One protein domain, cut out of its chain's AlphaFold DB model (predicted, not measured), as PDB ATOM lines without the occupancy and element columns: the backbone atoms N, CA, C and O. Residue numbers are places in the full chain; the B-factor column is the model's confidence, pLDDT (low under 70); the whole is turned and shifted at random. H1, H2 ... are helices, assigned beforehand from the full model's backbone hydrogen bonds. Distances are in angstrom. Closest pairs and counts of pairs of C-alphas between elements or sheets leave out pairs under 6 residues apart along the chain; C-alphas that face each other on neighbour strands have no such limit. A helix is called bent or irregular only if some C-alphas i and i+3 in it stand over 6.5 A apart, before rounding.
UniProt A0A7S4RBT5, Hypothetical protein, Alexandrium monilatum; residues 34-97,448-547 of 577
ATOM      1  N   CYS A  34     193.676  88.336 130.855       43.78
ATOM      2  CA  CYS A  34     194.272  87.450 131.858       43.78
ATOM      3  C   CYS A  34     195.797  87.303 131.718       43.78
ATOM      4  O   CYS A  34     196.502  87.301 132.726       43.78
ATOM      5  N   ALA A  35     196.326  87.209 130.492       54.09
ATOM      6  CA  ALA A  35     197.768  87.133 130.259       54.09
ATOM      7  C   ALA A  35     198.451  88.443 130.679       54.09
ATOM      8  O   ALA A  35     199.449  88.425 131.397       54.09
ATOM      9  N   LEU A  36     197.840  89.581 130.345       56.25
ATOM     10  CA  LEU A  36     198.295  90.895 130.796       56.25
ATOM     11  C   LEU A  36     198.291  91.043 132.315       56.25
ATOM     12  O   LEU A  36     199.264  91.541 132.874       56.25
ATOM     13  N   LEU A  37     197.245  90.565 132.991       56.12
ATOM     14  CA  LEU A  37     197.180  90.584 134.450       56.12
ATOM     15  C   LEU A  37     198.252  89.689 135.094       56.12
ATOM     16  O   LEU A  37     198.821  90.048 136.120       56.12
ATOM     17  N   SER A  38     198.568  88.539 134.495       56.94
ATOM     18  CA  SER A  38     199.635  87.672 135.009       56.94
ATOM     19  C   SER A  38     201.019  88.315 134.877       56.94
ATOM     20  O   SER A  38     201.785  88.318 135.839       56.94
ATOM     21  N   VAL A  39     201.306  88.954 133.736       67.69
ATOM     22  CA  VAL A  39     202.541  89.726 133.529       67.69
ATOM     23  C   VAL A  39     202.580  90.939 134.465       67.69
ATOM     24  O   VAL A  39     203.631  91.230 135.034       67.69
ATOM     25  N   PHE A  40     201.434  91.592 134.699       63.34
ATOM     26  CA  PHE A  40     201.263  92.679 135.669       63.34
ATOM     27  C   PHE A  40     201.675  92.228 137.082       63.34
ATOM     28  O   PHE A  40     202.554  92.819 137.717       63.34
ATOM     29  N   LEU A  41     201.054  91.163 137.591       61.78
ATOM     30  CA  LEU A  41     201.285  90.695 138.957       61.78
ATOM     31  C   LEU A  41     202.709  90.173 139.131       61.78
ATOM     32  O   LEU A  41     203.331  90.432 140.156       61.78
ATOM     33  N   TYR A  42     203.252  89.508 138.112       70.50
ATOM     34  CA  TYR A  42     204.633  89.038 138.114       70.50
ATOM     35  C   TYR A  42     205.633  90.200 138.131       70.50
ATOM     36  O   TYR A  42     206.488  90.257 139.012       70.50
ATOM     37  N   GLY A  43     205.491  91.168 137.219       71.94
ATOM     38  CA  GLY A  43     206.379  92.327 137.129       71.94
ATOM     39  C   GLY A  43     206.383  93.155 138.414       71.94
ATOM     40  O   GLY A  43     207.449  93.398 138.979       71.94
ATOM     41  N   SER A  44     205.199  93.525 138.920       65.06
ATOM     42  CA  SER A  44     205.059  94.280 140.182       65.06
ATOM     43  C   SER A  44     205.693  93.535 141.349       65.06
ATOM     44  O   SER A  44     206.467  94.127 142.099       65.06
ATOM     45  N   SER A  45     205.430  92.233 141.452       62.75
ATOM     46  CA  SER A  45     205.977  91.382 142.504       62.75
ATOM     47  C   SER A  45     207.501  91.292 142.419       62.75
ATOM     48  O   SER A  45     208.163  91.483 143.430       62.75
ATOM     49  N   CYS A  46     208.098  91.112 141.237       70.06
ATOM     50  CA  CYS A  46     209.556  91.086 141.079       70.06
ATOM     51  C   CYS A  46     210.226  92.392 141.534       70.06
ATOM     52  O   CYS A  46     211.238  92.352 142.235       70.06
ATOM     53  N   ILE A  47     209.663  93.549 141.183       69.88
ATOM     54  CA  ILE A  47     210.196  94.872 141.568       69.88
ATOM     55  C   ILE A  47     210.132  95.056 143.076       69.88
ATOM     56  O   ILE A  47     211.083  95.502 143.719       69.88
ATOM     57  N   ALA A  48     208.987  94.694 143.632       66.25
ATOM     58  CA  ALA A  48     208.684  94.808 145.034       66.25
ATOM     59  C   ALA A  48     209.604  93.881 145.860       66.25
ATOM     60  O   ALA A  48     210.262  94.338 146.794       66.25
ATOM     61  N   LEU A  49     209.771  92.620 145.441       65.88
ATOM     62  CA  LEU A  49     210.705  91.654 146.036       65.88
ATOM     63  C   LEU A  49     212.158  92.142 145.953       65.88
ATOM     64  O   LEU A  49     212.882  92.096 146.944       65.88
ATOM     65  N   THR A  50     212.564  92.684 144.803       70.44
ATOM     66  CA  THR A  50     213.904  93.259 144.611       70.44
ATOM     67  C   THR A  50     214.138  94.418 145.583       70.44
ATOM     68  O   THR A  50     215.161  94.467 146.263       70.44
ATOM     69  N   THR A  51     213.155  95.310 145.720       69.38
ATOM     70  CA  THR A  51     213.196  96.451 146.645       69.38
ATOM     71  C   THR A  51     213.342  95.996 148.097       69.38
ATOM     72  O   THR A  51     214.218  96.489 148.806       69.38
ATOM     73  N   LEU A  52     212.542  95.019 148.537       64.81
ATOM     74  CA  LEU A  52     212.625  94.477 149.896       64.81
ATOM     75  C   LEU A  52     213.970  93.805 150.178       64.81
ATOM     76  O   LEU A  52     214.555  94.044 151.236       64.81
ATOM     77  N   SER A  53     214.477  93.017 149.223       71.62
ATOM     78  CA  SER A  53     215.800  92.396 149.319       71.62
ATOM     79  C   SER A  53     216.905  93.442 149.473       71.62
ATOM     80  O   SER A  53     217.799  93.253 150.294       71.62
ATOM     81  N   PHE A  54     216.827  94.569 148.757       69.69
ATOM     82  CA  PHE A  54     217.790  95.665 148.908       69.69
ATOM     83  C   PHE A  54     217.666  96.416 150.233       69.69
ATOM     84  O   PHE A  54     218.675  96.874 150.765       69.69
ATOM     85  N   MET A  55     216.459  96.533 150.789       70.12
ATOM     86  CA  MET A  55     216.247  97.181 152.085       70.12
ATOM     87  C   MET A  55     216.605  96.282 153.279       70.12
ATOM     88  O   MET A  55     216.514  96.732 154.419       70.12
ATOM     89  N   GLY A  56     217.004  95.023 153.044       73.12
ATOM     90  CA  GLY A  56     217.306  94.062 154.109       73.12
ATOM     91  C   GLY A  56     216.092  93.732 154.983       73.12
ATOM     92  O   GLY A  56     216.251  93.263 156.108       73.12
ATOM     93  N   ILE A  57     214.880  94.003 154.488       72.19
ATOM     94  CA  ILE A  57     213.643  93.726 155.215       72.19
ATOM     95  C   ILE A  57     213.411  92.215 155.124       72.19
ATOM     96  O   ILE A  57     213.320  91.689 154.013       72.19
ATOM     97  N   PRO A  58     213.319  91.490 156.253       76.56
ATOM     98  CA  PRO A  58     213.077  90.057 156.216       76.56
ATOM     99  C   PRO A  58     211.760  89.762 155.488       76.56
ATOM    100  O   PRO A  58     210.768  90.484 155.647       76.56
ATOM    101  N   TYR A  59     211.754  88.686 154.698       76.00
ATOM    102  CA  TYR A  59     210.549  88.145 154.075       76.00
ATOM    103  C   TYR A  59     209.585  87.708 155.175       76.00
ATOM    104  O   TYR A  59     209.695  86.627 155.749       76.00
ATOM    105  N   THR A  60     208.675  88.606 155.515       86.50
ATOM    106  CA  THR A  60     207.620  88.405 156.493       86.50
ATOM    107  C   THR A  60     206.302  88.508 155.746       86.50
ATOM    108  O   THR A  60     206.212  89.155 154.704       86.50
ATOM    109  N   GLU A  61     205.255  87.894 156.278       83.19
ATOM    110  CA  GLU A  61     203.898  88.037 155.732       83.19
ATOM    111  C   GLU A  61     203.497  89.520 155.609       83.19
ATOM    112  O   GLU A  61     202.882  89.925 154.627       83.19
ATOM    113  N   GLN A  62     203.969  90.358 156.541       87.81
ATOM    114  CA  GLN A  62     203.826  91.816 156.506       87.81
ATOM    115  C   GLN A  62     204.455  92.449 155.267       87.81
ATOM    116  O   GLN A  62     203.834  93.297 154.626       87.81
ATOM    117  N   SER A  63     205.680  92.046 154.919       84.19
ATOM    118  CA  SER A  63     206.354  92.598 153.752       84.19
ATOM    119  C   SER A  63     205.695  92.119 152.461       84.19
ATOM    120  O   SER A  63     205.445  92.948 151.592       84.19
ATOM    121  N   LEU A  64     205.279  90.848 152.375       85.25
ATOM    122  CA  LEU A  64     204.488  90.335 151.249       85.25
ATOM    123  C   LEU A  64     203.163  91.096 151.072       85.25
ATOM    124  O   LEU A  64     202.860  91.544 149.966       85.25
ATOM    125  N   GLY A  65     202.398  91.283 152.150       88.31
ATOM    126  CA  GLY A  65     201.141  92.030 152.116       88.31
ATOM    127  C   GLY A  65     201.338  93.482 151.680       88.31
ATOM    128  O   GLY A  65     200.617  93.976 150.813       88.31
ATOM    129  N   ALA A  66     202.391  94.140 152.177       89.00
ATOM    130  CA  ALA A  66     202.764  95.481 151.732       89.00
ATOM    131  C   ALA A  66     203.094  95.533 150.230       89.00
ATOM    132  O   ALA A  66     202.692  96.484 149.563       89.00
ATOM    133  N   LEU A  67     203.765  94.521 149.666       85.56
ATOM    134  CA  LEU A  67     204.033  94.480 148.223       85.56
ATOM    135  C   LEU A  67     202.761  94.327 147.396       85.56
ATOM    136  O   LEU A  67     202.578  95.059 146.421       85.56
ATOM    137  N   ILE A  68     201.879  93.405 147.791       86.31
ATOM    138  CA  ILE A  68     200.588  93.207 147.125       86.31
ATOM    139  C   ILE A  68     199.786  94.512 147.180       86.31
ATOM    140  O   ILE A  68     199.314  94.982 146.147       86.31
ATOM    141  N   PHE A  69     199.731  95.158 148.347       92.31
ATOM    142  CA  PHE A  69     199.065  96.445 148.528       92.31
ATOM    143  C   PHE A  69     199.649  97.532 147.613       92.31
ATOM    144  O   PHE A  69     198.913  98.216 146.899       92.31
ATOM    145  N   LEU A  70     200.979  97.655 147.574       89.81
ATOM    146  CA  LEU A  70     201.673  98.645 146.751       89.81
ATOM    147  C   LEU A  70     201.495  98.402 145.245       89.81
ATOM    148  O   LEU A  70     201.460  99.365 144.480       89.81
ATOM    149  N   SER A  71     201.316  97.150 144.810       85.56
ATOM    150  CA  SER A  71     201.040  96.816 143.405       85.56
ATOM    151  C   SER A  71     199.704  97.375 142.893       85.56
ATOM    152  O   SER A  71     199.555  97.613 141.693       85.56
ATOM    153  N   GLY A  72     198.753  97.669 143.787       88.94
ATOM    154  CA  GLY A  72     197.471  98.269 143.418       88.94
ATOM    155  C   GLY A  72     197.597  99.709 142.905       88.94
ATOM    156  O   GLY A  72     196.837 100.112 142.026       88.94
ATOM    157  N   PHE A  73     198.572 100.487 143.396       92.00
ATOM    158  CA  PHE A  73     198.758 101.890 142.997       92.00
ATOM    159  C   PHE A  73     199.052 102.066 141.500       92.00
ATOM    160  O   PHE A  73     198.306 102.801 140.849       92.00
ATOM    161  N   PRO A  74     200.083 101.420 140.911       86.50
ATOM    162  CA  PRO A  74     200.353 101.563 139.486       86.50
ATOM    163  C   PRO A  74     199.192 101.048 138.632       86.50
ATOM    164  O   PRO A  74     198.883 101.678 137.625       86.50
ATOM    165  N   LEU A  75     198.501  99.974 139.051       85.94
ATOM    166  CA  LEU A  75     197.312  99.482 138.346       85.94
ATOM    167  C   LEU A  75     196.255 100.582 138.227       85.94
ATOM    168  O   LEU A  75     195.855 100.942 137.122       85.94
ATOM    169  N   LEU A  76     195.839 101.146 139.363       91.06
ATOM    170  CA  LEU A  76     194.808 102.181 139.416       91.06
ATOM    171  C   LEU A  76     195.235 103.457 138.692       91.06
ATOM    172  O   LEU A  76     194.456 104.020 137.926       91.06
ATOM    173  N   TRP A  77     196.477 103.894 138.901       91.25
ATOM    174  CA  TRP A  77     197.015 105.101 138.282       91.25
ATOM    175  C   TRP A  77     196.988 105.021 136.754       91.25
ATOM    176  O   TRP A  77     196.578 105.957 136.070       91.25
ATOM    177  N   LEU A  78     197.434 103.893 136.204       86.00
ATOM    178  CA  LEU A  78     197.576 103.716 134.763       86.00
ATOM    179  C   LEU A  78     196.218 103.519 134.085       86.00
ATOM    180  O   LEU A  78     195.989 104.070 133.007       86.00
ATOM    181  N   VAL A  79     195.299 102.817 134.751       88.62
ATOM    182  CA  VAL A  79     193.894 102.702 134.338       88.62
ATOM    183  C   VAL A  79     193.234 104.074 134.275       88.62
ATOM    184  O   VAL A  79     192.583 104.395 133.279       88.62
ATOM    185  N   GLU A  80     193.439 104.907 135.295       91.31
ATOM    186  CA  GLU A  80     192.868 106.251 135.325       91.31
ATOM    187  C   GLU A  80     193.455 107.138 134.233       91.31
ATOM    188  O   GLU A  80     192.722 107.811 133.513       91.31
ATOM    189  N   ARG A  81     194.777 107.088 134.039       86.38
ATOM    190  CA  ARG A  81     195.444 107.848 132.980       86.38
ATOM    191  C   ARG A  81     194.947 107.444 131.593       86.38
ATOM    192  O   ARG A  81     194.748 108.318 130.750       86.38
ATOM    193  N   ARG A  82     194.722 106.146 131.351       87.44
ATOM    194  CA  ARG A  82     194.118 105.649 130.106       87.44
ATOM    195  C   ARG A  82     192.711 106.216 129.924       87.44
ATOM    196  O   ARG A  82     192.433 106.801 128.883       87.44
ATOM    197  N   ALA A  83     191.849 106.078 130.932       88.69
ATOM    198  CA  ALA A  83     190.469 106.565 130.877       88.69
ATOM    199  C   ALA A  83     190.405 108.084 130.654       88.69
ATOM    200  O   ALA A  83     189.593 108.594 129.885       88.69
ATOM    201  N   ALA A  84     191.295 108.828 131.303       86.75
ATOM    202  CA  ALA A  84     191.407 110.265 131.154       86.75
ATOM    203  C   ALA A  84     191.810 110.686 129.732       86.75
ATOM    204  O   ALA A  84     191.148 111.543 129.147       86.75
ATOM    205  N   ARG A  85     192.837 110.043 129.156       84.50
ATOM    206  CA  ARG A  85     193.260 110.273 127.765       84.50
ATOM    207  C   ARG A  85     192.166 109.925 126.765       84.50
ATOM    208  O   ARG A  85     191.939 110.693 125.838       84.50
ATOM    209  N   MET A  86     191.474 108.806 126.967       86.88
ATOM    210  CA  MET A  86     190.398 108.389 126.071       86.88
ATOM    211  C   MET A  86     189.252 109.402 126.069       86.88
ATOM    212  O   MET A  86     188.808 109.826 125.011       86.88
ATOM    213  N   THR A  87     188.844 109.903 127.236       87.81
ATOM    214  CA  THR A  87     187.825 110.959 127.296       87.81
ATOM    215  C   THR A  87     188.298 112.273 126.679       87.81
ATOM    216  O   THR A  87     187.499 112.933 126.027       87.81
ATOM    217  N   GLN A  88     189.572 112.661 126.808       86.31
ATOM    218  CA  GLN A  88     190.093 113.821 126.067       86.31
ATOM    219  C   GLN A  88     190.011 113.609 124.554       86.31
ATOM    220  O   GLN A  88     189.559 114.496 123.836       86.31
ATOM    221  N   LEU A  89     190.402 112.425 124.082       87.62
ATOM    222  CA  LEU A  89     190.329 112.057 122.675       87.62
ATOM    223  C   LEU A  89     188.872 112.054 122.179       87.62
ATOM    224  O   LEU A  89     188.596 112.579 121.103       87.62
ATOM    225  N   ILE A  90     187.927 111.564 122.988       90.19
ATOM    226  CA  ILE A  90     186.482 111.612 122.717       90.19
ATOM    227  C   ILE A  90     185.958 113.044 122.672       90.19
ATOM    228  O   ILE A  90     185.256 113.388 121.729       90.19
ATOM    229  N   LEU A  91     186.303 113.893 123.640       89.88
ATOM    230  CA  LEU A  91     185.859 115.289 123.673       89.88
ATOM    231  C   LEU A  91     186.412 116.092 122.494       89.88
ATOM    232  O   LEU A  91     185.693 116.886 121.889       89.88
ATOM    233  N   GLU A  92     187.674 115.868 122.138       90.44
ATOM    234  CA  GLU A  92     188.298 116.560 121.018       90.44
ATOM    235  C   GLU A  92     187.737 116.077 119.680       90.44
ATOM    236  O   GLU A  92     187.449 116.888 118.793       90.44
ATOM    237  N   ALA A  93     187.491 114.773 119.551       91.62
ATOM    238  CA  ALA A  93     186.794 114.222 118.403       91.62
ATOM    239  C   ALA A  93     185.363 114.754 118.309       91.62
ATOM    240  O   ALA A  93     184.959 115.228 117.253       91.62
ATOM    241  N   LEU A  94     184.621 114.769 119.417       92.50
ATOM    242  CA  LEU A  94     183.298 115.374 119.510       92.50
ATOM    243  C   LEU A  94     183.333 116.821 119.054       92.50
ATOM    244  O   LEU A  94     182.427 117.231 118.348       92.50
ATOM    245  N   ARG A  95     184.353 117.599 119.420       93.00
ATOM    246  CA  ARG A  95     184.469 119.009 119.036       93.00
ATOM    247  C   ARG A  95     184.787 119.192 117.551       93.00
ATOM    248  O   ARG A  95     184.246 120.111 116.936       93.00
ATOM    249  N   LYS A  96     185.662 118.355 116.991       93.31
ATOM    250  CA  LYS A  96     186.219 118.520 115.638       93.31
ATOM    251  C   LYS A  96     185.524 117.713 114.546       93.31
ATOM    252  O   LYS A  96     185.682 118.057 113.379       93.31
ATOM    253  N   ALA A  97     184.777 116.671 114.901       95.12
ATOM    254  CA  ALA A  97     184.114 115.798 113.944       95.12
ATOM    255  C   ALA A  97     183.088 116.578 113.114       95.12
ATOM    256  O   ALA A  97     182.093 117.101 113.631       95.12
ATOM    257  N   ARG A 448     176.267 112.159 116.042       92.38
ATOM    258  CA  ARG A 448     177.525 112.432 116.763       92.38
ATOM    259  C   ARG A 448     177.450 111.928 118.206       92.38
ATOM    260  O   ARG A 448     178.214 111.049 118.576       92.38
ATOM    261  N   CYS A 449     176.485 112.399 118.994       91.19
ATOM    262  CA  CYS A 449     176.382 112.021 120.405       91.19
ATOM    263  C   CYS A 449     176.193 110.510 120.608       91.19
ATOM    264  O   CYS A 449     176.885 109.929 121.439       91.19
ATOM    265  N   SER A 450     175.321 109.855 119.830       92.94
ATOM    266  CA  SER A 450     175.068 108.414 119.991       92.94
ATOM    267  C   SER A 450     176.289 107.556 119.643       92.94
ATOM    268  O   SER A 450     176.555 106.578 120.337       92.94
ATOM    269  N   PHE A 451     177.069 107.950 118.629       91.56
ATOM    270  CA  PHE A 451     178.316 107.273 118.265       91.56
ATOM    271  C   PHE A 451     179.339 107.324 119.409       91.56
ATOM    272  O   PHE A 451     179.862 106.293 119.833       91.56
ATOM    273  N   PHE A 452     179.585 108.517 119.963       90.94
ATOM    274  CA  PHE A 452     180.568 108.682 121.037       90.94
ATOM    275  C   PHE A 452     180.102 108.086 122.370       90.94
ATOM    276  O   PHE A 452     180.926 107.510 123.070       90.94
ATOM    277  N   MET A 453     178.805 108.138 122.700       89.81
ATOM    278  CA  MET A 453     178.263 107.462 123.889       89.81
ATOM    279  C   MET A 453     178.456 105.945 123.821       89.81
ATOM    280  O   MET A 453     178.796 105.318 124.824       89.81
ATOM    281  N   LYS A 454     178.276 105.347 122.635       88.00
ATOM    282  CA  LYS A 454     178.519 103.915 122.442       88.00
ATOM    283  C   LYS A 454     180.000 103.567 122.625       88.00
ATOM    284  O   LYS A 454     180.306 102.598 123.315       88.00
ATOM    285  N   SER A 455     180.893 104.375 122.049       85.06
ATOM    286  CA  SER A 455     182.348 104.225 122.190       85.06
ATOM    287  C   SER A 455     182.804 104.351 123.655       85.06
ATOM    288  O   SER A 455     183.534 103.499 124.161       85.06
ATOM    289  N   ASP A 456     182.292 105.353 124.379       88.19
ATOM    290  CA  ASP A 456     182.634 105.597 125.788       88.19
ATOM    291  C   ASP A 456     182.131 104.476 126.715       88.19
ATOM    292  O   ASP A 456     182.827 104.071 127.645       88.19
ATOM    293  N   GLY A 457     180.954 103.902 126.437       86.88
ATOM    294  CA  GLY A 457     180.338 102.879 127.288       86.88
ATOM    295  C   GLY A 457     181.181 101.608 127.469       86.88
ATOM    296  O   GLY A 457     181.300 101.095 128.588       86.88
ATOM    297  N   SER A 458     181.804 101.099 126.400       79.19
ATOM    298  CA  SER A 458     182.657  99.900 126.482       79.19
ATOM    299  C   SER A 458     183.957 100.145 127.252       79.19
ATOM    300  O   SER A 458     184.413  99.278 128.013       79.19
ATOM    301  N   ASP A 459     184.533 101.336 127.098       84.94
ATOM    302  CA  ASP A 459     185.744 101.721 127.815       84.94
ATOM    303  C   ASP A 459     185.451 101.986 129.291       84.94
ATOM    304  O   ASP A 459     186.181 101.498 130.156       84.94
ATOM    305  N   LEU A 460     184.330 102.645 129.592       87.94
ATOM    306  CA  LEU A 460     183.867 102.898 130.952       87.94
ATOM    307  C   LEU A 460     183.759 101.597 131.755       87.94
ATOM    308  O   LEU A 460     184.275 101.508 132.873       87.94
ATOM    309  N   TRP A 461     183.140 100.561 131.181       85.62
ATOM    310  CA  TRP A 461     182.997  99.263 131.843       85.62
ATOM    311  C   TRP A 461     184.346  98.590 132.122       85.62
ATOM    312  O   TRP A 461     184.568  98.038 133.204       85.62
ATOM    313  N   THR A 462     185.274  98.669 131.168       82.81
ATOM    314  CA  THR A 462     186.629  98.123 131.317       82.81
ATOM    315  C   THR A 462     187.406  98.861 132.408       82.81
ATOM    316  O   THR A 462     188.020  98.226 133.269       82.81
ATOM    317  N   THR A 463     187.324 100.191 132.437       88.56
ATOM    318  CA  THR A 463     187.929 101.030 133.475       88.56
ATOM    319  C   THR A 463     187.393 100.683 134.859       88.56
ATOM    320  O   THR A 463     188.181 100.496 135.785       88.56
ATOM    321  N   TRP A 464     186.074 100.529 135.018       91.44
ATOM    322  CA  TRP A 464     185.482 100.158 136.307       91.44
ATOM    323  C   TRP A 464     185.937  98.784 136.793       91.44
ATOM    324  O   TRP A 464     186.322  98.658 137.956       91.44
ATOM    325  N   LYS A 465     185.977  97.774 135.916       87.00
ATOM    326  CA  LYS A 465     186.500  96.443 136.268       87.00
ATOM    327  C   LYS A 465     187.935  96.509 136.781       87.00
ATOM    328  O   LYS A 465     188.247  95.904 137.803       87.00
ATOM    329  N   LEU A 466     188.797  97.257 136.096       87.31
ATOM    330  CA  LEU A 466     190.200  97.389 136.483       87.31
ATOM    331  C   LEU A 466     190.377  98.220 137.765       87.31
ATOM    332  O   LEU A 466     191.250  97.900 138.570       87.31
ATOM    333  N   ARG A 467     189.525  99.227 138.006       92.31
ATOM    334  CA  ARG A 467     189.487  99.962 139.282       92.31
ATOM    335  C   ARG A 467     189.083  99.056 140.445       92.31
ATOM    336  O   ARG A 467     189.759  99.041 141.467       92.31
ATOM    337  N   VAL A 468     188.019  98.266 140.278       91.56
ATOM    338  CA  VAL A 468     187.587  97.284 141.287       91.56
ATOM    339  C   VAL A 468     188.695  96.269 141.543       91.56
ATOM    340  O   VAL A 468     189.004  95.987 142.694       91.56
ATOM    341  N   LEU A 469     189.352  95.774 140.492       89.50
ATOM    342  CA  LEU A 469     190.472  94.849 140.630       89.50
ATOM    343  C   LEU A 469     191.643  95.466 141.408       89.50
ATOM    344  O   LEU A 469     192.138  94.841 142.338       89.50
ATOM    345  N   GLY A 470     192.062  96.692 141.080       88.88
ATOM    346  CA  GLY A 470     193.128  97.382 141.814       88.88
ATOM    347  C   GLY A 470     192.781  97.645 143.277       88.88
ATOM    348  O   GLY A 470     193.627  97.460 144.148       88.88
ATOM    349  N   PHE A 471     191.522  97.981 143.566       95.62
ATOM    350  CA  PHE A 471     191.019  98.087 144.934       95.62
ATOM    351  C   PHE A 471     191.068  96.741 145.676       95.62
ATOM    352  O   PHE A 471     191.568  96.685 146.798       95.62
ATOM    353  N   LEU A 472     190.611  95.648 145.058       92.38
ATOM    354  CA  LEU A 472     190.650  94.312 145.668       92.38
ATOM    355  C   LEU A 472     192.084  93.840 145.934       92.38
ATOM    356  O   LEU A 472     192.344  93.254 146.980       92.38
ATOM    357  N   VAL A 473     193.021  94.143 145.032       90.25
ATOM    358  CA  VAL A 473     194.455  93.889 145.238       90.25
ATOM    359  C   VAL A 473     194.972  94.651 146.463       90.25
ATOM    360  O   VAL A 473     195.691  94.077 147.278       90.25
ATOM    361  N   MET A 474     194.560  95.909 146.659       95.19
ATOM    362  CA  MET A 474     194.900  96.656 147.873       95.19
ATOM    363  C   MET A 474     194.308  96.011 149.135       95.19
ATOM    364  O   MET A 474     195.035  95.809 150.104       95.19
ATOM    365  N   VAL A 475     193.021  95.641 149.133       94.06
ATOM    366  CA  VAL A 475     192.380  94.972 150.284       94.06
ATOM    367  C   VAL A 475     193.120  93.685 150.650       94.06
ATOM    368  O   VAL A 475     193.507  93.518 151.805       94.06
ATOM    369  N   ALA A 476     193.395  92.829 149.662       91.19
ATOM    370  CA  ALA A 476     194.120  91.578 149.860       91.19
ATOM    371  C   ALA A 476     195.532  91.813 150.420       91.19
ATOM    372  O   ALA A 476     195.984  91.082 151.297       91.19
ATOM    373  N   GLY A 477     196.229  92.855 149.958       91.62
ATOM    374  CA  GLY A 477     197.541  93.211 150.493       91.62
ATOM    375  C   GLY A 477     197.502  93.606 151.971       91.62
ATOM    376  O   GLY A 477     198.352  93.169 152.747       91.62
ATOM    377  N   VAL A 478     196.492  94.375 152.387       92.81
ATOM    378  CA  VAL A 478     196.315  94.739 153.803       92.81
ATOM    379  C   VAL A 478     195.950  93.514 154.648       92.81
ATOM    380  O   VAL A 478     196.513  93.337 155.726       92.81
ATOM    381  N   GLU A 479     195.067  92.645 154.157       92.44
ATOM    382  CA  GLU A 479     194.681  91.401 154.836       92.44
ATOM    383  C   GLU A 479     195.892  90.483 155.067       92.44
ATOM    384  O   GLU A 479     196.180  90.108 156.204       92.44
ATOM    385  N   VAL A 480     196.683  90.223 154.019       90.56
ATOM    386  CA  VAL A 480     197.919  89.427 154.117       90.56
ATOM    387  C   VAL A 480     198.912  90.059 155.093       90.56
ATOM    388  O   VAL A 480     199.562  89.346 155.859       90.56
ATOM    389  N   ALA A 481     199.010  91.393 155.126       90.75
ATOM    390  CA  ALA A 481     199.918  92.074 156.042       90.75
ATOM    391  C   ALA A 481     199.542  91.864 157.522       90.75
ATOM    392  O   ALA A 481     200.422  91.845 158.386       90.75
ATOM    393  N   PHE A 482     198.255  91.679 157.823       91.75
ATOM    394  CA  PHE A 482     197.760  91.485 159.186       91.75
ATOM    395  C   PHE A 482     197.400  90.033 159.535       91.75
ATOM    396  O   PHE A 482     197.039  89.767 160.682       91.75
ATOM    397  N   TRP A 483     197.586  89.090 158.610       90.81
ATOM    398  CA  TRP A 483     197.266  87.669 158.782       90.81
ATOM    399  C   TRP A 483     197.808  87.071 160.088       90.81
ATOM    400  O   TRP A 483     197.090  86.441 160.865       90.81
ATOM    401  N   LYS A 484     199.080  87.343 160.402       90.38
ATOM    402  CA  LYS A 484     199.701  86.879 161.648       90.38
ATOM    403  C   LYS A 484     198.956  87.371 162.888       90.38
ATOM    404  O   LYS A 484     198.817  86.618 163.846       90.38
ATOM    405  N   TRP A 485     198.512  88.629 162.906       89.38
ATOM    406  CA  TRP A 485     197.781  89.185 164.048       89.38
ATOM    407  C   TRP A 485     196.433  88.495 164.209       89.38
ATOM    408  O   TRP A 485     196.076  88.138 165.328       89.38
ATOM    409  N   GLU A 486     195.734  88.231 163.108       87.75
ATOM    410  CA  GLU A 486     194.487  87.470 163.128       87.75
ATOM    411  C   GLU A 486     194.679  86.082 163.756       87.75
ATOM    412  O   GLU A 486     193.932  85.718 164.664       87.75
ATOM    413  N   LEU A 487     195.749  85.366 163.385       89.75
ATOM    414  CA  LEU A 487     196.091  84.071 163.981       89.75
ATOM    415  C   LEU A 487     196.344  84.167 165.497       89.75
ATOM    416  O   LEU A 487     195.903  83.305 166.255       89.75
ATOM    417  N   TRP A 488     197.028  85.223 165.955       92.44
ATOM    418  CA  TRP A 488     197.264  85.448 167.386       92.44
ATOM    419  C   TRP A 488     195.971  85.731 168.155       92.44
ATOM    420  O   TRP A 488     195.785  85.192 169.245       92.44
ATOM    421  N   PHE A 489     195.066  86.546 167.608       88.69
ATOM    422  CA  PHE A 489     193.796  86.865 168.267       88.69
ATOM    423  C   PHE A 489     192.777  85.724 168.187       88.69
ATOM    424  O   PHE A 489     191.954  85.591 169.093       88.69
ATOM    425  N   ALA A 490     192.863  84.862 167.172       90.12
ATOM    426  CA  ALA A 490     192.040  83.661 167.050       90.12
ATOM    427  C   ALA A 490     192.233  82.671 168.215       90.12
ATOM    428  O   ALA A 490     191.329  81.891 168.506       90.12
ATOM    429  N   LEU A 491     193.368  82.730 168.927       93.75
ATOM    430  CA  LEU A 491     193.614  81.924 170.131       93.75
ATOM    431  C   LEU A 491     192.741  82.338 171.328       93.75
ATOM    432  O   LEU A 491     192.587  81.553 172.262       93.75
ATOM    433  N   ILE A 492     192.167  83.547 171.323       93.81
ATOM    434  CA  ILE A 492     191.283  84.039 172.384       93.81
ATOM    435  C   ILE A 492     189.823  83.806 171.950       93.81
ATOM    436  O   ILE A 492     189.359  84.461 171.008       93.81
ATOM    437  N   PRO A 493     189.061  82.923 172.632       90.69
ATOM    438  CA  PRO A 493     187.663  82.653 172.297       90.69
ATOM    439  C   PRO A 493     186.832  83.941 172.259       90.69
ATOM    440  O   PRO A 493     186.996  84.806 173.119       90.69
ATOM    441  N   TYR A 494     185.930  84.060 171.280       87.19
ATOM    442  CA  TYR A 494     185.063  85.225 171.012       87.19
ATOM    443  C   TYR A 494     185.773  86.528 170.603       87.19
ATOM    444  O   TYR A 494     185.243  87.263 169.773       87.19
ATOM    445  N   LEU A 495     186.968  86.824 171.127       82.69
ATOM    446  CA  LEU A 495     187.712  88.034 170.768       82.69
ATOM    447  C   LEU A 495     188.288  87.945 169.348       82.69
ATOM    448  O   LEU A 495     188.306  88.948 168.637       82.69
ATOM    449  N   GLY A 496     188.693  86.744 168.921       84.00
ATOM    450  CA  GLY A 496     189.244  86.507 167.587       84.00
ATOM    451  C   GLY A 496     188.303  86.909 166.449       84.00
ATOM    452  O   GLY A 496     188.717  87.628 165.546       84.00
ATOM    453  N   THR A 497     187.021  86.534 166.512       84.88
ATOM    454  CA  THR A 497     186.050  86.844 165.444       84.88
ATOM    455  C   THR A 497     185.714  88.333 165.372       84.88
ATOM    456  O   THR A 497     185.607  88.894 164.284       84.88
ATOM    457  N   VAL A 498     185.587  89.006 166.520       85.81
ATOM    458  CA  VAL A 498     185.361  90.460 166.573       85.81
ATOM    459  C   VAL A 498     186.576  91.212 166.031       85.81
ATOM    460  O   VAL A 498     186.414  92.162 165.264       85.81
ATOM    461  N   PHE A 499     187.784  90.779 166.403       85.25
ATOM    462  CA  PHE A 499     189.021  91.379 165.917       85.25
ATOM    463  C   PHE A 499     189.193  91.186 164.407       85.25
ATOM    464  O   PHE A 499     189.460  92.164 163.716       85.25
ATOM    465  N   ALA A 500     188.968  89.974 163.889       83.88
ATOM    466  CA  ALA A 500     189.032  89.675 162.457       83.88
ATOM    467  C   ALA A 500     188.067  90.557 161.648       83.88
ATOM    468  O   ALA A 500     188.475  91.236 160.707       83.88
ATOM    469  N   ASN A 501     186.805  90.663 162.081       85.69
ATOM    470  CA  ASN A 501     185.818  91.530 161.431       85.69
ATOM    471  C   ASN A 501     186.222  93.015 161.470       85.69
ATOM    472  O   ASN A 501     186.051  93.738 160.487       85.69
ATOM    473  N   ALA A 502     186.763  93.485 162.599       87.81
ATOM    474  CA  ALA A 502     187.230  94.862 162.732       87.81
ATOM    475  C   ALA A 502     188.442  95.141 161.833       87.81
ATOM    476  O   ALA A 502     188.518  96.201 161.212       87.81
ATOM    477  N   LEU A 503     189.372  94.193 161.747       86.88
ATOM    478  CA  LEU A 503     190.553  94.276 160.902       86.88
ATOM    479  C   LEU A 503     190.176  94.305 159.419       86.88
ATOM    480  O   LEU A 503     190.686  95.145 158.682       86.88
ATOM    481  N   TRP A 504     189.229  93.463 159.001       91.12
ATOM    482  CA  TRP A 504     188.708  93.447 157.634       91.12
ATOM    483  C   TRP A 504     188.033  94.772 157.259       91.12
ATOM    484  O   TRP A 504     188.285  95.328 156.190       91.12
ATOM    485  N   LEU A 505     187.242  95.349 158.173       90.75
ATOM    486  CA  LEU A 505     186.649  96.673 157.976       90.75
ATOM    487  C   LEU A 505     187.726  97.760 157.824       90.75
ATOM    488  O   LEU A 505     187.632  98.601 156.929       90.75
ATOM    489  N   VAL A 506     188.763  97.736 158.668       89.00
ATOM    490  CA  VAL A 506     189.904  98.661 158.570       89.00
ATOM    491  C   VAL A 506     190.643  98.477 157.243       89.00
ATOM    492  O   VAL A 506     190.990  99.473 156.610       89.00
ATOM    493  N   ALA A 507     190.835  97.236 156.791       91.94
ATOM    494  CA  ALA A 507     191.471  96.926 155.515       91.94
ATOM    495  C   ALA A 507     190.683  97.502 154.334       91.94
ATOM    496  O   ALA A 507     191.263  98.180 153.488       91.94
ATOM    497  N   ILE A 508     189.358  97.323 154.315       94.25
ATOM    498  CA  ILE A 508     188.480  97.873 153.275       94.25
ATOM    499  C   ILE A 508     188.485  99.396 153.275       94.25
ATOM    500  O   ILE A 508     188.677 100.001 152.223       94.25
ATOM    501  N   VAL A 509     188.289 100.033 154.433       93.88
ATOM    502  CA  VAL A 509     188.224 101.500 154.526       93.88
ATOM    503  C   VAL A 509     189.580 102.123 154.188       93.88
ATOM    504  O   VAL A 509     189.639 103.100 153.441       93.88
ATOM    505  N   GLY A 510     190.671 101.530 154.677       92.44
ATOM    506  CA  GLY A 510     192.032 101.950 154.357       92.44
ATOM    507  C   GLY A 510     192.329 101.819 152.866       92.44
ATOM    508  O   GLY A 510     192.701 102.804 152.227       92.44
ATOM    509  N   ALA A 511     192.097 100.640 152.281       95.56
ATOM    510  CA  ALA A 511     192.283 100.405 150.851       95.56
ATOM    511  C   ALA A 511     191.396 101.321 149.995       95.56
ATOM    512  O   ALA A 511     191.856 101.835 148.980       95.56
ATOM    513  N   ALA A 512     190.157 101.593 150.415       96.06
ATOM    514  CA  ALA A 512     189.266 102.514 149.717       96.06
ATOM    515  C   ALA A 512     189.816 103.947 149.748       96.06
ATOM    516  O   ALA A 512     189.822 104.617 148.714       96.06
ATOM    517  N   GLY A 513     190.334 104.408 150.893       95.75
ATOM    518  CA  GLY A 513     190.981 105.717 151.030       95.75
ATOM    519  C   GLY A 513     192.215 105.857 150.133       95.75
ATOM    520  O   GLY A 513     192.357 106.842 149.403       95.75
ATOM    521  N   PHE A 514     193.083 104.846 150.102       96.44
ATOM    522  CA  PHE A 514     194.264 104.849 149.232       96.44
ATOM    523  C   PHE A 514     193.911 104.722 147.744       96.44
ATOM    524  O   PHE A 514     194.456 105.459 146.921       96.44
ATOM    525  N   SER A 515     192.960 103.858 147.388       96.25
ATOM    526  CA  SER A 515     192.471 103.697 146.015       96.25
ATOM    527  C   SER A 515     191.861 104.998 145.486       96.25
ATOM    528  O   SER A 515     192.243 105.475 144.418       96.25
ATOM    529  N   THR A 516     190.965 105.624 146.256       96.19
ATOM    530  CA  THR A 516     190.335 106.907 145.891       96.19
ATOM    531  C   THR A 516     191.356 108.036 145.783       96.19
ATOM    532  O   THR A 516     191.298 108.797 144.822       96.19
ATOM    533  N   THR A 517     192.345 108.101 146.681       96.19
ATOM    534  CA  THR A 517     193.460 109.061 146.577       96.19
ATOM    535  C   THR A 517     194.269 108.847 145.300       96.19
ATOM    536  O   THR A 517     194.584 109.804 144.598       96.19
ATOM    537  N   THR A 518     194.579 107.596 144.963       95.69
ATOM    538  CA  THR A 518     195.348 107.258 143.755       95.69
ATOM    539  C   THR A 518     194.606 107.687 142.495       95.69
ATOM    540  O   THR A 518     195.186 108.339 141.628       95.69
ATOM    541  N   ILE A 519     193.308 107.380 142.424       94.69
ATOM    542  CA  ILE A 519     192.424 107.793 141.328       94.69
ATOM    543  C   ILE A 519     192.332 109.325 141.263       94.69
ATOM    544  O   ILE A 519     192.444 109.895 140.177       94.69
ATOM    545  N   ALA A 520     192.186 110.007 142.403       94.44
ATOM    546  CA  ALA A 520     192.128 111.467 142.476       94.44
ATOM    547  C   ALA A 520     193.398 112.112 141.909       94.44
ATOM    548  O   ALA A 520     193.318 112.981 141.042       94.44
ATOM    549  N   LEU A 521     194.571 111.658 142.361       93.00
ATOM    550  CA  LEU A 521     195.861 112.191 141.926       93.00
ATOM    551  C   LEU A 521     196.120 111.919 140.440       93.00
ATOM    552  O   LEU A 521     196.593 112.808 139.735       93.00
ATOM    553  N   ALA A 522     195.755 110.734 139.945       90.88
ATOM    554  CA  ALA A 522     195.872 110.407 138.526       90.88
ATOM    555  C   ALA A 522     194.911 111.236 137.650       90.88
ATOM    556  O   ALA A 522     195.240 111.573 136.512       90.88
ATOM    557  N   SER A 523     193.746 111.606 138.195       90.81
ATOM    558  CA  SER A 523     192.724 112.412 137.512       90.81
ATOM    559  C   SER A 523     192.982 113.917 137.562       90.81
ATOM    560  O   SER A 523     192.388 114.645 136.771       90.81
ATOM    561  N   LEU A 524     193.832 114.397 138.478       89.25
ATOM    562  CA  LEU A 524     193.957 115.819 138.827       89.25
ATOM    563  C   LEU A 524     194.205 116.725 137.616       89.25
ATOM    564  O   LEU A 524     193.608 117.795 137.519       89.25
ATOM    565  N   TYR A 525     195.030 116.265 136.678       83.38
ATOM    566  CA  TYR A 525     195.385 117.018 135.474       83.38
ATOM    567  C   TYR A 525     194.285 117.023 134.410       83.38
ATOM    568  O   TYR A 525     194.081 118.020 133.729       83.38
ATOM    569  N   TYR A 526     193.572 115.910 134.256       82.19
ATOM    570  CA  TYR A 526     192.638 115.725 133.147       82.19
ATOM    571  C   TYR A 526     191.200 116.110 133.512       82.19
ATOM    572  O   TYR A 526     190.431 116.530 132.650       82.19
ATOM    573  N   ARG A 527     190.816 115.923 134.782       89.00
ATOM    574  CA  ARG A 527     189.455 116.117 135.305       89.00
ATOM    575  C   ARG A 527     189.515 116.704 136.724       89.00
ATOM    576  O   ARG A 527     189.206 116.000 137.688       89.00
ATOM    577  N   PRO A 528     189.892 117.985 136.885       89.94
ATOM    578  CA  PRO A 528     190.145 118.580 138.202       89.94
ATOM    579  C   PRO A 528     188.914 118.557 139.121       89.94
ATOM    580  O   PRO A 528     189.048 118.338 140.322       89.94
ATOM    581  N   ILE A 529     187.706 118.708 138.561       91.62
ATOM    582  CA  ILE A 529     186.451 118.643 139.328       91.62
ATOM    583  C   ILE A 529     186.246 117.235 139.903       91.62
ATOM    584  O   ILE A 529     186.035 117.083 141.105       91.62
ATOM    585  N   SER A 530     186.363 116.191 139.075       89.56
ATOM    586  CA  SER A 530     186.252 114.801 139.534       89.56
ATOM    587  C   SER A 530     187.355 114.448 140.532       89.56
ATOM    588  O   SER A 530     187.087 113.807 141.542       89.56
ATOM    589  N   ALA A 531     188.585 114.912 140.295       92.50
ATOM    590  CA  ALA A 531     189.700 114.718 141.212       92.50
ATOM    591  C   ALA A 531     189.430 115.327 142.596       92.50
ATOM    592  O   ALA A 531     189.691 114.675 143.603       92.50
ATOM    593  N   LEU A 532     188.847 116.529 142.660       94.88
ATOM    594  CA  LEU A 532     188.458 117.164 143.920       94.88
ATOM    595  C   LEU A 532     187.372 116.360 144.659       94.88
ATOM    596  O   LEU A 532     187.458 116.174 145.875       94.88
ATOM    597  N   LEU A 533     186.382 115.825 143.935       94.25
ATOM    598  CA  LEU A 533     185.356 114.943 144.508       94.25
ATOM    599  C   LEU A 533     185.957 113.637 145.059       94.25
ATOM    600  O   LEU A 533     185.594 113.184 146.145       94.25
ATOM    601  N   TYR A 534     186.928 113.045 144.365       94.88
ATOM    602  CA  TYR A 534     187.622 111.861 144.871       94.88
ATOM    603  C   TYR A 534     188.523 112.175 146.068       94.88
ATOM    604  O   TYR A 534     188.551 111.399 147.021       94.88
ATOM    605  N   LEU A 535     189.210 113.320 146.072       94.75
ATOM    606  CA  LEU A 535     190.069 113.737 147.181       94.75
ATOM    607  C   LEU A 535     189.255 113.992 148.459       94.75
ATOM    608  O   LEU A 535     189.631 113.546 149.539       94.75
ATOM    609  N   THR A 536     188.107 114.663 148.337       94.50
ATOM    610  CA  THR A 536     187.183 114.884 149.464       94.50
ATOM    611  C   THR A 536     186.621 113.567 150.004       94.50
ATOM    612  O   THR A 536     186.555 113.371 151.222       94.50
ATOM    613  N   THR A 537     186.300 112.622 149.116       93.00
ATOM    614  CA  THR A 537     185.895 111.261 149.498       93.00
ATOM    615  C   THR A 537     187.020 110.528 150.238       93.00
ATOM    616  O   THR A 537     186.783 109.950 151.297       93.00
ATOM    617  N   ALA A 538     188.260 110.607 149.747       94.81
ATOM    618  CA  ALA A 538     189.420 109.983 150.378       94.81
ATOM    619  C   ALA A 538     189.699 110.542 151.782       94.81
ATOM    620  O   ALA A 538     189.878 109.777 152.730       94.81
ATOM    621  N   VAL A 539     189.669 111.871 151.944       93.00
ATOM    622  CA  VAL A 539     189.817 112.535 153.252       93.00
ATOM    623  C   VAL A 539     188.734 112.068 154.223       93.00
ATOM    624  O   VAL A 539     189.038 111.772 155.378       93.00
ATOM    625  N   SER A 540     187.491 111.936 153.755       90.38
ATOM    626  CA  SER A 540     186.375 111.444 154.573       90.38
ATOM    627  C   SER A 540     186.598 110.000 155.041       90.38
ATOM    628  O   SER A 540     186.352 109.687 156.206       90.38
ATOM    629  N   LEU A 541     187.123 109.129 154.170       91.00
ATOM    630  CA  LEU A 541     187.459 107.741 154.510       91.00
ATOM    631  C   LEU A 541     188.602 107.655 155.532       91.00
ATOM    632  O   LEU A 541     188.496 106.917 156.511       91.00
ATOM    633  N   PHE A 542     189.670 108.439 155.363       90.94
ATOM    634  CA  PHE A 542     190.769 108.467 156.332       90.94
ATOM    635  C   PHE A 542     190.351 109.069 157.679       90.94
ATOM    636  O   PHE A 542     190.742 108.555 158.727       90.94
ATOM    637  N   ALA A 543     189.512 110.109 157.674       87.12
ATOM    638  CA  ALA A 543     188.944 110.674 158.895       87.12
ATOM    639  C   ALA A 543     188.091 109.642 159.653       87.12
ATOM    640  O   ALA A 543     188.211 109.527 160.876       87.12
ATOM    641  N   ALA A 544     187.293 108.844 158.933       83.06
ATOM    642  CA  ALA A 544     186.527 107.742 159.515       83.06
ATOM    643  C   ALA A 544     187.428 106.657 160.139       83.06
ATOM    644  O   ALA A 544     187.066 106.077 161.161       83.06
ATOM    645  N   LEU A 545     188.613 106.414 159.567       85.31
ATOM    646  CA  LEU A 545     189.570 105.417 160.058       85.31
ATOM    647  C   LEU A 545     190.306 105.866 161.337       85.31
ATOM    648  O   LEU A 545     190.521 105.054 162.236       85.31
ATOM    649  N   VAL A 546     190.669 107.149 161.448       82.00
ATOM    650  CA  VAL A 546     191.409 107.701 162.605       82.00
ATOM    651  C   VAL A 546     190.484 108.033 163.788       82.00
ATOM    652  O   VAL A 546     190.864 107.897 164.953       82.00
ATOM    653  N   GLY A 547     189.252 108.464 163.523       67.88
ATOM    654  CA  GLY A 547     188.367 109.030 164.540       67.88
ATOM    655  C   GLY A 547     187.475 108.022 165.271       67.88
ATOM    656  O   GLY A 547     186.265 108.086 165.108       67.88
TER     657      GLY A 547
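Overview. This is residues 34 to 97 and 448 to 547 of the 577 residues of the protein "Hypothetical protein" of Alexandrium monilatum (UniProt A0A7S4RBT5). Two long helices, H2 and H3, lie side by side, H4 folds back from H3 to make an up-and-down bundle with them, each running against the one before, and H5 folds back along H4. H1 crosses H2 at a steep tilt. The printed part has 164 residues, with five named helices in the order H1 to H5 and no named strand: all helix. It is loose, with a radius of gyration of the C-alphas of 19.0 A, and elongated, spanning 66 by 36 by 26 A.

Arrangement. H1, residues 34 to 54, touches H2, residues 61 to 96, at residues 63 to 71 of H2 alone; the closest C-alphas, of Ala 48 and Leu 67, are 5.6 A apart, at a steep tilt of 50 degrees. H2 touches H3, residues 448 to 490, opposite ways at a shallow tilt of 10 degrees; the closest C-alphas, of Gln 62 and Ala 481, are 3.9 A apart. H3 and H4, residues 495 to 523, form a hairpin at 36 degrees, only just steep; the closest C-alphas, of Ala 490 and Gly 496, are 4.0 A apart. H4 touches H2 with residues 515 to 523 alone; the closest C-alphas, of Trp 77 and Ala 522, are 5.4 A apart. H4 and H5, residues 528 to 546, form a hairpin at 21 degrees; the closest C-alphas, of Ala 520 and Ala 531, are 4.2 A apart. H1 and H3 are apart, as are H3 and H5. In H1, H4 and H5 every O i to N i+4 pair is within hydrogen-bond range; in H2 28 of 32 are, in H3 35 of 39.

Along the chain. H1 begins at C-alpha 34 (194.272, 87.450, 131.858). H2 is 53.4 A long, H3 59.7 A and H4 41.5 A. H3 is irregular, with C-alphas 481 and 484 7.6 A apart, and has a kink of 54 degrees near residue 484. H5 ends at C-alpha 546 (191.409, 107.701, 162.605).

Size, cuts and confidence. The C-alphas farthest apart, of Ala 97 and Pro 493, are 67.2 A apart. Residues 98 to 447 are not printed; C-alphas 97 and 448 are 7.9 A apart across the cut. Of the links printed whole, H3 to H4 and H4 to H5 are tight and H1 to H2 is short. The mean pLDDT of the printed part is 85.9, and that of H1 is 64.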